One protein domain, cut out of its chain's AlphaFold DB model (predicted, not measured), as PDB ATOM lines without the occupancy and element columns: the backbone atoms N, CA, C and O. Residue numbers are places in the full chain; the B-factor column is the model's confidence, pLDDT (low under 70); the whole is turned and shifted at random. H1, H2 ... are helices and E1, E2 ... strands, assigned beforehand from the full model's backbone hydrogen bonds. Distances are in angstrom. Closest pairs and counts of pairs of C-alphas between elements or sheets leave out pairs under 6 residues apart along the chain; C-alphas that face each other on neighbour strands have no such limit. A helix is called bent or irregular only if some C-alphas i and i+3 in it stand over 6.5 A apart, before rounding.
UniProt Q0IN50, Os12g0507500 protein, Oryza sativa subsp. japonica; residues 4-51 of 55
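This is residues 4 to 51 of the 55 residues of the protein "Os12g0507500 protein" of Oryza sativa subsp. japonica (UniProt Q0IN50). A short ribbon of two antiparallel strands, E1 beside E2, has helix H1 reaching E1 with residues 12 to 15, H2 between the strands along the chain, and H3 after E2. The printed part has 48 residues, order H1 E1 H2 E2 H3, class mixed. It is compact, radius of gyration of the C-alphas 9.8 A, spanning 29 by 23 by 15 A.

Start at H1, residues 4 to 15; its closest C-alpha pair with E1, residues 20 to 25, is Thr 15 and Val 25, 6.1 A. E1 and E2, residues 39 to 41, are antiparallel; find N 24 and O 40 within hydrogen-bond range, 2.9 A. H3, residues 45 to 49, only just touches H1, at its residues 5 to 8 alone, with 3 C-alpha pairs within 8 A, the closest Gln 8 and Leu 49, 7.7 A. H2, residues 28 to 33, is apart from H1. Every O i to N i+4 pair is within range in H2 and H3, 5 of 8 in H1.

From C-alpha 4 at (142.029, 95.272, 119.581) H1 runs 18.2 A, only just irregular: C-alphas 11 and 14 are 6.7 A apart. E1 spans 10.3 A; H3 ends at (134.510, 92.252, 125.836).

The printed part has no cut; residues 4 to 21 have pLDDT under 70.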
ATOM      1  N   LYS A   4     143.267  95.533 118.821       58.22
ATOM      2  CA  LYS A   4     142.029  95.272 119.581       58.22
ATOM      3  C   LYS A   4     142.206  95.484 121.088       58.22
ATOM      4  O   LYS A   4     141.401  96.176 121.702       58.22
ATOM      5  N   TYR A   5     143.291  94.969 121.670       56.69
ATOM      6  CA  TYR A   5     143.600  95.150 123.094       56.69
ATOM      7  C   TYR A   5     143.891  96.615 123.432       56.69
ATOM      8  O   TYR A   5     143.542  97.078 124.512       56.69
ATOM      9  N   LYS A   6     144.479  97.373 122.499       52.66
ATOM     10  CA  LYS A   6     144.771  98.801 122.687       52.66
ATOM     11  C   LYS A   6     143.492  99.649 122.742       52.66
ATOM     12  O   LYS A   6     143.380 100.505 123.612       52.66
ATOM     13  N   ILE A   7     142.511  99.357 121.881       57.94
ATOM     14  CA  ILE A   7     141.178  99.995 121.896       57.94
ATOM     15  C   ILE A   7     140.397  99.595 123.159       57.94
ATOM     16  O   ILE A   7     139.803 100.441 123.826       57.94
ATOM     17  N   GLN A   8     140.442  98.312 123.524       60.19
ATOM     18  CA  GLN A   8     139.740  97.771 124.687       60.19
ATOM     19  C   GLN A   8     140.248  98.366 126.011       60.19
ATOM     20  O   GLN A   8     139.455  98.689 126.893       60.19
ATOM     21  N   VAL A   9     141.563  98.570 126.133       56.78
ATOM     22  CA  VAL A   9     142.186  99.231 127.292       56.78
ATOM     23  C   VAL A   9     141.926 100.739 127.291       56.78
ATOM     24  O   VAL A   9     141.742 101.313 128.361       56.78
ATOM     25  N   ALA A  10     141.851 101.376 126.118       56.22
ATOM     26  CA  ALA A  10     141.545 102.801 126.001       56.22
ATOM     27  C   ALA A  10     140.107 103.143 126.438       56.22
ATOM     28  O   ALA A  10     139.917 104.142 127.126       56.22
ATOM     29  N   PHE A  11     139.111 102.304 126.121       59.91
ATOM     30  CA  PHE A  11     137.728 102.504 126.595       59.91
ATOM     31  C   PHE A  11     137.625 102.423 128.127       59.91
ATOM     32  O   PHE A  11     136.876 103.161 128.757       59.91
ATOM     33  N   VAL A  12     138.430 101.545 128.726       60.91
ATOM     34  CA  VAL A  12     138.489 101.312 130.175       60.91
ATOM     35  C   VAL A  12     139.335 102.350 130.924       60.91
ATOM     36  O   VAL A  12     139.195 102.510 132.133       60.91
ATOM     37  N   VAL A  13     140.227 103.063 130.227       55.91
ATOM     38  CA  VAL A  13     141.181 104.015 130.825       55.91
ATOM     39  C   VAL A  13     140.496 105.176 131.548       55.91
ATOM     40  O   VAL A  13     141.073 105.709 132.492       55.91
ATOM     41  N   GLY A  14     139.259 105.517 131.176       57.59
ATOM     42  CA  GLY A  14     138.465 106.538 131.865       57.59
ATOM     43  C   GLY A  14     137.909 106.113 133.231       57.59
ATOM     44  O   GLY A  14     137.536 106.977 134.015       57.59
ATOM     45  N   THR A  15     137.867 104.809 133.536       61.56
ATOM     46  CA  THR A  15     137.212 104.235 134.730       61.56
ATOM     47  C   THR A  15     138.161 103.333 135.531       61.56
ATOM     48  O   THR A  15     137.769 102.266 136.016       61.56
ATOM     49  N   GLN A  16     139.442 103.707 135.625       63.59
ATOM     50  CA  GLN A  16     140.415 102.993 136.458       63.59
ATOM     51  C   GLN A  16     140.480 103.597 137.859       63.59
ATOM     52  O   GLN A  16     140.537 104.816 138.019       63.59
ATOM     53  N   ASP A  17     140.509 102.733 138.871       62.78
ATOM     54  CA  ASP A  17     140.618 103.150 140.264       62.78
ATOM     55  C   ASP A  17     141.987 103.826 140.506       62.78
ATOM     56  O   ASP A  17     143.026 103.218 140.209       62.78
ATOM     57  N   PRO A  18     142.039 105.064 141.034       66.50
ATOM     58  CA  PRO A  18     143.295 105.799 141.209       66.50
ATOM     59  C   PRO A  18     144.248 105.107 142.192       66.50
ATOM     60  O   PRO A  18     145.465 105.249 142.071       66.50
ATOM     61  N   ASN A  19     143.711 104.313 143.120       66.50
ATOM     62  CA  ASN A  19     144.497 103.533 144.073       66.50
ATOM     63  C   ASN A  19     144.886 102.154 143.526       66.50
ATOM     64  O   ASN A  19     145.832 101.547 144.024       66.50
ATOM     65  N   ASN A  20     144.169 101.638 142.519       68.00
ATOM     66  CA  ASN A  20     144.355 100.265 142.064       68.00
ATOM     67  C   ASN A  20     144.038 100.080 140.567       68.00
ATOM     68  O   ASN A  20     142.987  99.570 140.184       68.00
ATOM     69  N   LYS A  21     145.025 100.371 139.709       68.00
ATOM     70  CA  LYS A  21     144.949 100.291 138.227       68.00
ATOM     71  C   LYS A  21     144.634  98.897 137.647       68.00
ATOM     72  O   LYS A  21     144.577  98.717 136.436       68.00
ATOM     73  N   LYS A  22     144.488  97.881 138.502       73.69
ATOM     74  CA  LYS A  22     144.156  96.495 138.134       73.69
ATOM     75  C   LYS A  22     142.657  96.195 138.230       73.69
ATOM     76  O   LYS A  22     142.230  95.158 137.721       73.69
ATOM     77  N   ILE A  23     141.892  97.064 138.890       76.31
ATOM     78  CA  ILE A  23     140.449  96.930 139.083       76.31
ATOM     79  C   ILE A  23     139.752  98.025 138.289       76.31
ATOM     80  O   ILE A  23     140.147  99.190 138.324       76.31
ATOM     81  N   ILE A  24     138.707  97.626 137.582       78.75
ATOM     82  CA  ILE A  24     137.841  98.528 136.844       78.75
ATOM     83  C   ILE A  24     136.490  98.548 137.521       78.75
ATOM     84  O   ILE A  24     135.891  97.501 137.785       78.75
ATOM     85  N   VAL A  25     136.056  99.763 137.831       80.00
ATOM     86  CA  VAL A  25     134.745 100.026 138.405       80.00
ATOM     87  C   VAL A  25     133.753 100.099 137.256       80.00
ATOM     88  O   VAL A  25     133.953 100.830 136.287       80.00
ATOM     89  N   CYS A  26     132.709  99.283 137.338       79.81
ATOM     90  CA  CYS A  26     131.702  99.194 136.300       79.81
ATOM     91  C   CYS A  26     130.536 100.123 136.615       79.81
ATOM     92  O   CYS A  26     129.731  99.852 137.506       79.81
ATOM     93  N   ASP A  27     130.396 101.174 135.817       80.38
ATOM     94  CA  ASP A  27     129.165 101.957 135.736       80.38
ATOM     95  C   ASP A  27     127.989 101.130 135.208       80.38
ATOM     96  O   ASP A  27     128.174 100.068 134.617       80.38
ATOM     97  N   GLU A  28     126.760 101.632 135.337       83.50
ATOM     98  CA  GLU A  28     125.535 100.927 134.917       83.50
ATOM     99  C   GLU A  28     125.589 100.376 133.479       83.50
ATOM    100  O   GLU A  28     125.083  99.288 133.196       83.50
ATOM    101  N   LYS A  29     126.249 101.095 132.563       76.88
ATOM    102  CA  LYS A  29     126.478 100.636 131.182       76.88
ATOM    103  C   LYS A  29     127.436  99.446 131.122       76.88
ATOM    104  O   LYS A  29     127.166  98.482 130.414       76.88
ATOM    105  N   LEU A  30     128.529  99.502 131.880       79.00
ATOM    106  CA  LEU A  30     129.512  98.425 131.972       79.00
ATOM    107  C   LEU A  30     128.937  97.215 132.705       79.00
ATOM    108  O   LEU A  30     129.176  96.098 132.265       79.00
ATOM    109  N   LYS A  31     128.107  97.408 133.735       83.19
ATOM    110  CA  LYS A  31     127.385  96.315 134.404       83.19
ATOM    111  C   LYS A  31     126.560  95.516 133.400       83.19
ATOM    112  O   LYS A  31     126.617  94.296 133.417       83.19
ATOM    113  N   LYS A  32     125.859  96.166 132.465       82.94
ATOM    114  CA  LYS A  32     125.101  95.453 131.416       82.94
ATOM    115  C   LYS A  32     125.990  94.613 130.490       82.94
ATOM    116  O   LYS A  32     125.558  93.557 130.050       82.94
ATOM    117  N   ILE A  33     127.218  95.059 130.228       79.06
ATOM    118  CA  ILE A  33     128.201  94.355 129.384       79.06
ATOM    119  C   ILE A  33     128.876  93.216 130.168       79.06
ATOM    120  O   ILE A  33     129.052  92.116 129.662       79.06
ATOM    121  N   PHE A  34     129.208  93.450 131.436       83.00
ATOM    122  CA  PHE A  34     129.936  92.521 132.303       83.00
ATOM    123  C   PHE A  34     129.034  91.582 133.118       83.00
ATOM    124  O   PHE A  34     129.488  90.986 134.095       83.00
ATOM    125  N   GLY A  35     127.755  91.449 132.755       82.81
ATOM    126  CA  GLY A  35     126.831  90.522 133.418       82.81
ATOM    127  C   GLY A  35     126.457  90.916 134.852       82.81
ATOM    128  O   GLY A  35     126.304  90.059 135.712       82.81
ATOM    129  N   GLY A  36     126.340  92.214 135.123       83.81
ATOM    130  CA  GLY A  36     125.911  92.780 136.403       83.81
ATOM    131  C   GLY A  36     127.032  92.991 137.421       83.81
ATOM    132  O   GLY A  36     126.746  93.326 138.565       83.81
ATOM    133  N   ARG A  37     128.299  92.803 137.038       84.81
ATOM    134  CA  ARG A  37     129.443  92.949 137.949       84.81
ATOM    135  C   ARG A  37     129.743  94.418 138.236       84.81
ATOM    136  O   ARG A  37     129.919  95.193 137.306       84.81
ATOM    137  N   ASP A  38     129.865  94.771 139.514       83.50
ATOM    138  CA  ASP A  38     130.267  96.113 139.972       83.50
ATOM    139  C   ASP A  38     131.762  96.393 139.782       83.50
ATOM    140  O   ASP A  38     132.179  97.537 139.598       83.50
ATOM    141  N   ARG A  39     132.583  95.343 139.853       83.69
ATOM    142  CA  ARG A  39     134.037  95.422 139.727       83.69
ATOM    143  C   ARG A  39     134.540  94.236 138.931       83.69
ATOM    144  O   ARG A  39     134.150  93.100 139.196       83.69
ATOM    145  N   VAL A  40     135.442  94.505 138.000       83.19
ATOM    146  CA  VAL A  40     136.087  93.482 137.174       83.19
ATOM    147  C   VAL A  40     137.592  93.702 137.152       83.19
ATOM    148  O   VAL A  40     138.084  94.832 137.165       83.19
ATOM    149  N   GLY A  41     138.340  92.602 137.151       80.38
ATOM    150  CA  GLY A  41     139.789  92.649 137.015       80.38
ATOM    151  C   GLY A  41     140.192  92.937 135.572       80.38
ATOM    152  O   GLY A  41     139.568  92.440 134.636       80.38
ATOM    153  N   PHE A  42     141.285  93.673 135.382       75.31
ATOM    154  CA  PHE A  42     141.809  94.013 134.054       75.31
ATOM    155  C   PHE A  42     142.011  92.791 133.136       75.31
ATOM    156  O   PHE A  42     141.767  92.865 131.935       75.31
ATOM    157  N   LEU A  43     142.423  91.651 133.703       76.56
ATOM    158  CA  LEU A  43     142.619  90.401 132.961       76.56
ATOM    159  C   LEU A  43     141.305  89.728 132.541       76.56
ATOM    160  O   LEU A  43     141.278  89.030 131.537       76.56
ATOM    161  N   GLU A  44     140.227  89.928 133.293       79.88
ATOM    162  CA  GLU A  44     138.941  89.262 133.061       79.88
ATOM    163  C   GLU A  44     138.103  89.994 132.000       79.88
ATOM    164  O   GLU A  44     137.351  89.391 131.235       79.88
ATOM    165  N   ILE A  45     138.310  91.305 131.890       77.56
ATOM    166  CA  ILE A  45     137.642  92.197 130.935       77.56
ATOM    167  C   ILE A  45     137.846  91.769 129.492       77.56
ATOM    168  O   ILE A  45     136.949  91.953 128.673       77.56
ATOM    169  N   SER A  46     138.998  91.187 129.163       75.06
ATOM    170  CA  SER A  46     139.262  90.733 127.803       75.06
ATOM    171  C   SER A  46     138.370  89.587 127.369       75.06
ATOM    172  O   SER A  46     137.894  89.604 126.236       75.06
ATOM    173  N   GLY A  47     138.077  88.645 128.265       79.19
ATOM    174  CA  GLY A  47     137.104  87.588 128.008       79.19
ATOM    175  C   GLY A  47     135.689  88.144 127.882       79.19
ATOM    176  O   GLY A  47     134.935  87.715 127.012       79.19
ATOM    177  N   LEU A  48     135.355  89.141 128.704       79.75
ATOM    178  CA  LEU A  48     134.015  89.720 128.738       79.75
ATOM    179  C   LEU A  48     133.721  90.658 127.555       79.75
ATOM    180  O   LEU A  48     132.592  90.671 127.086       79.75
ATOM    181  N   LEU A  49     134.701  91.406 127.029       76.81
ATOM    182  CA  LEU A  49     134.510  92.252 125.836       76.81
ATOM    183  C   LEU A  49     134.639  91.497 124.512       76.81
ATOM    184  O   LEU A  49     134.118  91.973 123.503       76.81
ATOM    185  N   ASN A  50     135.288  90.330 124.499       77.25
ATOM    186  CA  ASN A  50     135.459  89.519 123.296       77.25
ATOM    187  C   ASN A  50     134.155  89.293 122.491       77.25
ATOM    188  O   ASN A  50     134.184  89.521 121.281       77.25
ATOM    189  N   PRO A  51     133.003  88.933 123.102       76.56
ATOM    190  CA  PRO A  51     131.741  88.775 122.369       76.56
ATOM    191  C   PRO A  51     131.125  90.093 121.869       76.56
ATOM    192  O   PRO A  51     130.313  90.068 120.948       76.56
TER     193      PRO A  51